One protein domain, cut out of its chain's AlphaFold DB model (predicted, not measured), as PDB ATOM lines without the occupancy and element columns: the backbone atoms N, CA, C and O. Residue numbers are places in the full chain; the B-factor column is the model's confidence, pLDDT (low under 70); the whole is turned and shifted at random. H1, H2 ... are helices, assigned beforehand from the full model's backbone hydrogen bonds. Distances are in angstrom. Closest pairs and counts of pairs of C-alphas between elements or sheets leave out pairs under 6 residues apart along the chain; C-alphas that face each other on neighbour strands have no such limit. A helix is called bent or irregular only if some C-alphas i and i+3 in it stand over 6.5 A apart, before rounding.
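This is residues 104 to 120 and 140 to 164 of the 164 residues of an uncharacterized protein of Blastocystis hominis (UniProt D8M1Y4). Two helices, H1 and H2, meet near their first residues and run away from each other as an open V, with residues 109 to 110 of H1 at the corner. Two stretches stick out: residues 140 to 145, which lead into H2, and residues 156 to 164, of which 156 to 159 belong to H2. The printed part has 42 residues with two named helices, H1 then H2, and no named strand; the class is all helix. The whole is loose, with a radius of gyration of the C-alphas of 12.3 A, and spans 33 by 29 by 20 A.

Start at C-alpha 104 at (-20.809, -6.759, 6.372), then find C-alpha 109 at (-28.327, -12.334, 0.952), where H1, residues 109 to 120, begins; it is 18.1 A long from first to last C-alpha. H1 is irregular: C-alphas 116 and 119 are 7.5 A apart. After the cut, H2, residues 146 to 159, runs 19.9 A to C-alpha 159 at (-41.045, -4.817, -1.636).

Look at Pro 110 and Ala 147, whose C-alphas are the closest of H1 and H2, 5.2 A apart. The two helices touch, H1 with residues 109 to 110 alone. They run opposite ways at a steep tilt of 54 degrees. In H2 every O i to N i+4 pair is within hydrogen-bond range; in H1 5 of 8 are.

The C-alphas farthest apart, those of Asp 119 and Ala 162, are 33.7 A apart. Residues 121 to 139 are not printed, and C-alphas 120 and 140 are 30.1 A apart across this cut, which lies in the link from H1 to H2. In the B-factor column you find a mean pLDDT of 80.4 for the printed part; the model's confidence is low, under 70, at residues 141 to 143 and 159 to 164. Leu 164 is the chain's last residue.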
ATOM      1  N   VAL A 104     -20.079  -5.630   6.968       90.44
ATOM      2  CA  VAL A 104     -20.809  -6.759   6.372       90.44
ATOM      3  C   VAL A 104     -21.898  -7.239   7.331       90.44
ATOM      4  O   VAL A 104     -21.601  -7.640   8.456       90.44
ATOM      5  N   ASP A 105     -23.143  -7.258   6.862       91.12
ATOM      6  CA  ASP A 105     -24.245  -7.891   7.581       91.12
ATOM      7  C   ASP A 105     -24.214  -9.411   7.368       91.12
ATOM      8  O   ASP A 105     -24.326  -9.907   6.247       91.12
ATOM      9  N   MET A 106     -24.077 -10.160   8.462       94.19
ATOM     10  CA  MET A 106     -24.031 -11.624   8.450       94.19
ATOM     11  C   MET A 106     -25.385 -12.283   8.148       94.19
ATOM     12  O   MET A 106     -25.440 -13.499   7.972       94.19
ATOM     13  N   ASN A 107     -26.471 -11.513   8.089       92.75
ATOM     14  CA  ASN A 107     -27.799 -12.013   7.740       92.75
ATOM     15  C   ASN A 107     -28.219 -11.638   6.315       92.75
ATOM     16  O   ASN A 107     -29.292 -12.051   5.876       92.75
ATOM     17  N   ASN A 108     -27.398 -10.883   5.578       88.81
ATOM     18  CA  ASN A 108     -27.769 -10.441   4.241       88.81
ATOM     19  C   ASN A 108     -27.601 -11.539   3.179       88.81
ATOM     20  O   ASN A 108     -26.831 -12.497   3.317       88.81
ATOM     21  N   THR A 109     -28.317 -11.376   2.067       91.44
ATOM     22  CA  THR A 109     -28.327 -12.334   0.952       91.44
ATOM     23  C   THR A 109     -26.928 -12.632   0.387       91.44
ATOM     24  O   THR A 109     -26.614 -13.815   0.201       91.44
ATOM     25  N   PRO A 110     -26.046 -11.638   0.138       91.38
ATOM     26  CA  PRO A 110     -24.679 -11.907  -0.315       91.38
ATOM     27  C   PRO A 110     -23.869 -12.794   0.643       91.38
ATOM     28  O   PRO A 110     -23.214 -13.741   0.197       91.38
ATOM     29  N   PHE A 111     -23.922 -12.531   1.953       94.06
ATOM     30  CA  PHE A 111     -23.181 -13.305   2.947       94.06
ATOM     31  C   PHE A 111     -23.741 -14.719   3.091       94.06
ATOM     32  O   PHE A 111     -22.980 -15.689   3.114       94.06
ATOM     33  N   LEU A 112     -25.065 -14.873   3.108       94.50
ATOM     34  CA  LEU A 112     -25.698 -16.191   3.164       94.50
ATOM     35  C   LEU A 112     -25.366 -17.040   1.927       94.50
ATOM     36  O   LEU A 112     -25.119 -18.241   2.056       94.50
ATOM     37  N   LYS A 113     -25.256 -16.423   0.742       92.81
ATOM     38  CA  LYS A 113     -24.772 -17.103  -0.471       92.81
ATOM     39  C   LYS A 113     -23.338 -17.615  -0.296       92.81
ATOM     40  O   LYS A 113     -23.053 -18.736  -0.715       92.81
ATOM     41  N   PHE A 114     -22.454 -16.845   0.342       94.50
ATOM     42  CA  PHE A 114     -21.104 -17.300   0.693       94.50
ATOM     43  C   PHE A 114     -21.137 -18.478   1.681       94.50
ATOM     44  O   PHE A 114     -20.493 -19.500   1.433       94.50
ATOM     45  N   VAL A 115     -21.922 -18.383   2.759       96.62
ATOM     46  CA  VAL A 115     -22.051 -19.452   3.769       96.62
ATOM     47  C   VAL A 115     -22.530 -20.763   3.146       96.62
ATOM     48  O   VAL A 115     -21.983 -21.814   3.467       96.62
ATOM     49  N   ALA A 116     -23.486 -20.704   2.217       95.56
ATOM     50  CA  ALA A 116     -24.025 -21.886   1.550       95.56
ATOM     51  C   ALA A 116     -22.992 -22.660   0.704       95.56
ATOM     52  O   ALA A 116     -23.174 -23.854   0.477       95.56
ATOM     53  N   HIS A 117     -21.917 -22.008   0.241       94.38
ATOM     54  CA  HIS A 117     -20.951 -22.621  -0.679       94.38
ATOM     55  C   HIS A 117     -19.541 -22.802  -0.098       94.38
ATOM     56  O   HIS A 117     -18.803 -23.659  -0.588       94.38
ATOM     57  N   ARG A 118     -19.155 -22.058   0.953       95.88
ATOM     58  CA  ARG A 118     -17.774 -22.048   1.487       95.88
ATOM     59  C   ARG A 118     -17.230 -23.439   1.842       95.88
ATOM     60  O   ARG A 118     -16.047 -23.702   1.636       95.88
ATOM     61  N   ASP A 119     -18.087 -24.335   2.336       96.56
ATOM     62  CA  ASP A 119     -17.689 -25.692   2.725       96.56
ATOM     63  C   ASP A 119     -17.382 -26.550   1.483       96.56
ATOM     64  O   ASP A 119     -16.401 -27.291   1.470       96.56
ATOM     65  N   SER A 120     -18.159 -26.388   0.398       95.12
ATOM     66  CA  SER A 120     -17.881 -27.024  -0.902       95.12
ATOM     67  C   SER A 120     -16.566 -26.501  -1.487       95.12
ATOM     68  O   SER A 120     -15.701 -27.293  -1.863       95.12
ATOM     69  N   SER A 140     -20.643  -5.981 -21.821       70.38
ATOM     70  CA  SER A 140     -19.825  -4.929 -21.183       70.38
ATOM     71  C   SER A 140     -20.616  -4.062 -20.192       70.38
ATOM     72  O   SER A 140     -20.066  -3.567 -19.216       70.38
ATOM     73  N   TRP A 141     -21.926  -3.929 -20.405       63.66
ATOM     74  CA  TRP A 141     -22.875  -3.197 -19.554       63.66
ATOM     75  C   TRP A 141     -23.405  -4.001 -18.353       63.66
ATOM     76  O   TRP A 141     -24.153  -3.462 -17.549       63.66
ATOM     77  N   LYS A 142     -23.054  -5.288 -18.215       61.59
ATOM     78  CA  LYS A 142     -23.547  -6.162 -17.128       61.59
ATOM     79  C   LYS A 142     -22.581  -6.289 -15.944       61.59
ATOM     80  O   LYS A 142     -22.702  -7.224 -15.161       61.59
ATOM     81  N   LEU A 143     -21.613  -5.387 -15.815       64.19
ATOM     82  CA  LEU A 143     -20.586  -5.448 -14.769       64.19
ATOM     83  C   LEU A 143     -21.055  -4.798 -13.460       64.19
ATOM     84  O   LEU A 143     -20.347  -3.989 -12.869       64.19
ATOM     85  N   GLU A 144     -22.254  -5.156 -13.015       75.62
ATOM     86  CA  GLU A 144     -22.669  -4.884 -11.644       75.62
ATOM     87  C   GLU A 144     -22.001  -5.908 -10.708       75.62
ATOM     88  O   GLU A 144     -21.966  -7.097 -11.041       75.62
ATOM     89  N   PRO A 145     -21.485  -5.504  -9.534       82.31
ATOM     90  CA  PRO A 145     -20.974  -6.461  -8.560       82.31
ATOM     91  C   PRO A 145     -22.067  -7.429  -8.079       82.31
ATOM     92  O   PRO A 145     -23.146  -7.003  -7.671       82.31
ATOM     93  N   ASP A 146     -21.756  -8.726  -8.015       83.06
ATOM     94  CA  ASP A 146     -22.689  -9.785  -7.581       83.06
ATOM     95  C   ASP A 146     -23.378  -9.497  -6.240       83.06
ATOM     96  O   ASP A 146     -24.534  -9.869  -6.043       83.06
ATOM     97  N   ALA A 147     -22.668  -8.855  -5.307       82.44
ATOM     98  CA  ALA A 147     -23.222  -8.478  -4.012       82.44
ATOM     99  C   ALA A 147     -24.323  -7.415  -4.146       82.44
ATOM    100  O   ALA A 147     -25.358  -7.543  -3.499       82.44
ATOM    101  N   VAL A 148     -24.128  -6.416  -5.014       82.00
ATOM    102  CA  VAL A 148     -25.125  -5.369  -5.285       82.00
ATOM    103  C   VAL A 148     -26.325  -5.986  -6.000       82.00
ATOM    104  O   VAL A 148     -27.458  -5.776  -5.576       82.00
ATOM    105  N   ALA A 149     -26.086  -6.851  -6.989       82.50
ATOM    106  CA  ALA A 149     -27.157  -7.517  -7.725       82.50
ATOM    107  C   ALA A 149     -27.992  -8.445  -6.820       82.50
ATOM    108  O   ALA A 149     -29.222  -8.482  -6.914       82.50
ATOM    109  N   ALA A 150     -27.337  -9.196  -5.929       83.31
ATOM    110  CA  ALA A 150     -28.006 -10.088  -4.985       83.31
ATOM    111  C   ALA A 150     -28.808  -9.322  -3.924       83.31
ATOM    112  O   ALA A 150     -29.939  -9.711  -3.630       83.31
ATOM    113  N   ASP A 151     -28.252  -8.239  -3.379       82.94
ATOM    114  CA  ASP A 151     -28.948  -7.386  -2.413       82.94
ATOM    115  C   ASP A 151     -30.146  -6.675  -3.060       82.94
ATOM    116  O   ASP A 151     -31.258  -6.720  -2.536       82.94
ATOM    117  N   ARG A 152     -29.967  -6.132  -4.271       79.31
ATOM    118  CA  ARG A 152     -31.044  -5.532  -5.072       79.31
ATOM    119  C   ARG A 152     -32.189  -6.514  -5.291       79.31
ATOM    120  O   ARG A 152     -33.345  -6.188  -5.030       79.31
ATOM    121  N   LYS A 153     -31.878  -7.733  -5.742       81.12
ATOM    122  CA  LYS A 153     -32.890  -8.769  -5.981       81.12
ATOM    123  C   LYS A 153     -33.653  -9.130  -4.703       81.12
ATOM    124  O   LYS A 153     -34.863  -9.333  -4.771       81.12
ATOM    125  N   ALA A 154     -32.967  -9.193  -3.561       82.56
ATOM    126  CA  ALA A 154     -33.600  -9.456  -2.272       82.56
ATOM    127  C   ALA A 154     -34.574  -8.331  -1.882       82.56
ATOM    128  O   ALA A 154     -35.748  -8.607  -1.631       82.56
ATOM    129  N   ARG A 155     -34.144  -7.065  -1.967       77.50
ATOM    130  CA  ARG A 155     -34.995  -5.900  -1.661       77.50
ATOM    131  C   ARG A 155     -36.236  -5.822  -2.549       77.50
ATOM    132  O   ARG A 155     -37.328  -5.562  -2.053       77.50
ATOM    133  N   LEU A 156     -36.095  -6.091  -3.850       76.75
ATOM    134  CA  LEU A 156     -37.236  -6.112  -4.775       76.75
ATOM    135  C   LEU A 156     -38.245  -7.217  -4.424       76.75
ATOM    136  O   LEU A 156     -39.450  -7.000  -4.535       76.75
ATOM    137  N   SER A 157     -37.771  -8.382  -3.968       73.75
ATOM    138  CA  SER A 157     -38.657  -9.477  -3.549       73.75
ATOM    139  C   SER A 157     -39.408  -9.187  -2.244       73.75
ATOM    140  O   SER A 157     -40.546  -9.621  -2.090       73.75
ATOM    141  N   GLU A 158     -38.810  -8.415  -1.334       73.38
ATOM    142  CA  GLU A 158     -39.456  -7.969  -0.093       73.38
ATOM    143  C   GLU A 158     -40.470  -6.843  -0.345       73.38
ATOM    144  O   GLU A 158     -41.534  -6.817   0.275       73.38
ATOM    145  N   ALA A 159     -40.173  -5.937  -1.281       67.19
ATOM    146  CA  ALA A 159     -41.045  -4.817  -1.636       67.19
ATOM    147  C   ALA A 159     -42.295  -5.242  -2.431       67.19
ATOM    148  O   ALA A 159     -43.309  -4.543  -2.393       67.19
ATOM    149  N   ASN A 160     -42.252  -6.377  -3.141       59.34
ATOM    150  CA  ASN A 160     -43.394  -6.896  -3.896       59.34
ATOM    151  C   ASN A 160     -43.528  -8.432  -3.789       59.34
ATOM    152  O   ASN A 160     -43.179  -9.156  -4.726       59.34
ATOM    153  N   PRO A 161     -44.091  -8.951  -2.682       57.50
ATOM    154  CA  PRO A 161     -44.237 -10.392  -2.456       57.50
ATOM    155  C   PRO A 161     -45.221 -11.093  -3.414       57.50
ATOM    156  O   PRO A 161     -45.341 -12.313  -3.366       57.50
ATOM    157  N   ALA A 162     -45.930 -10.351  -4.276       51.00
ATOM    158  CA  ALA A 162     -46.925 -10.872  -5.219       51.00
ATOM    159  C   ALA A 162     -46.428 -10.984  -6.678       51.00
ATOM    160  O   ALA A 162     -47.207 -11.369  -7.548       51.00
ATOM    161  N   ALA A 163     -45.164 -10.644  -6.967       48.78
ATOM    162  CA  ALA A 163     -44.600 -10.633  -8.326       48.78
ATOM    163  C   ALA A 163     -43.719 -11.853  -8.678       48.78
ATOM    164  O   ALA A 163     -42.914 -11.776  -9.610       48.78
ATOM    165  N   LEU A 164     -43.870 -12.970  -7.957       42.69
ATOM    166  CA  LEU A 164     -43.215 -14.257  -8.240       42.69
ATOM    167  C   LEU A 164     -44.228 -15.334  -8.635       42.69
ATOM    168  O   LEU A 164     -45.259 -15.455  -7.937       42.69
TER     169      LEU A 164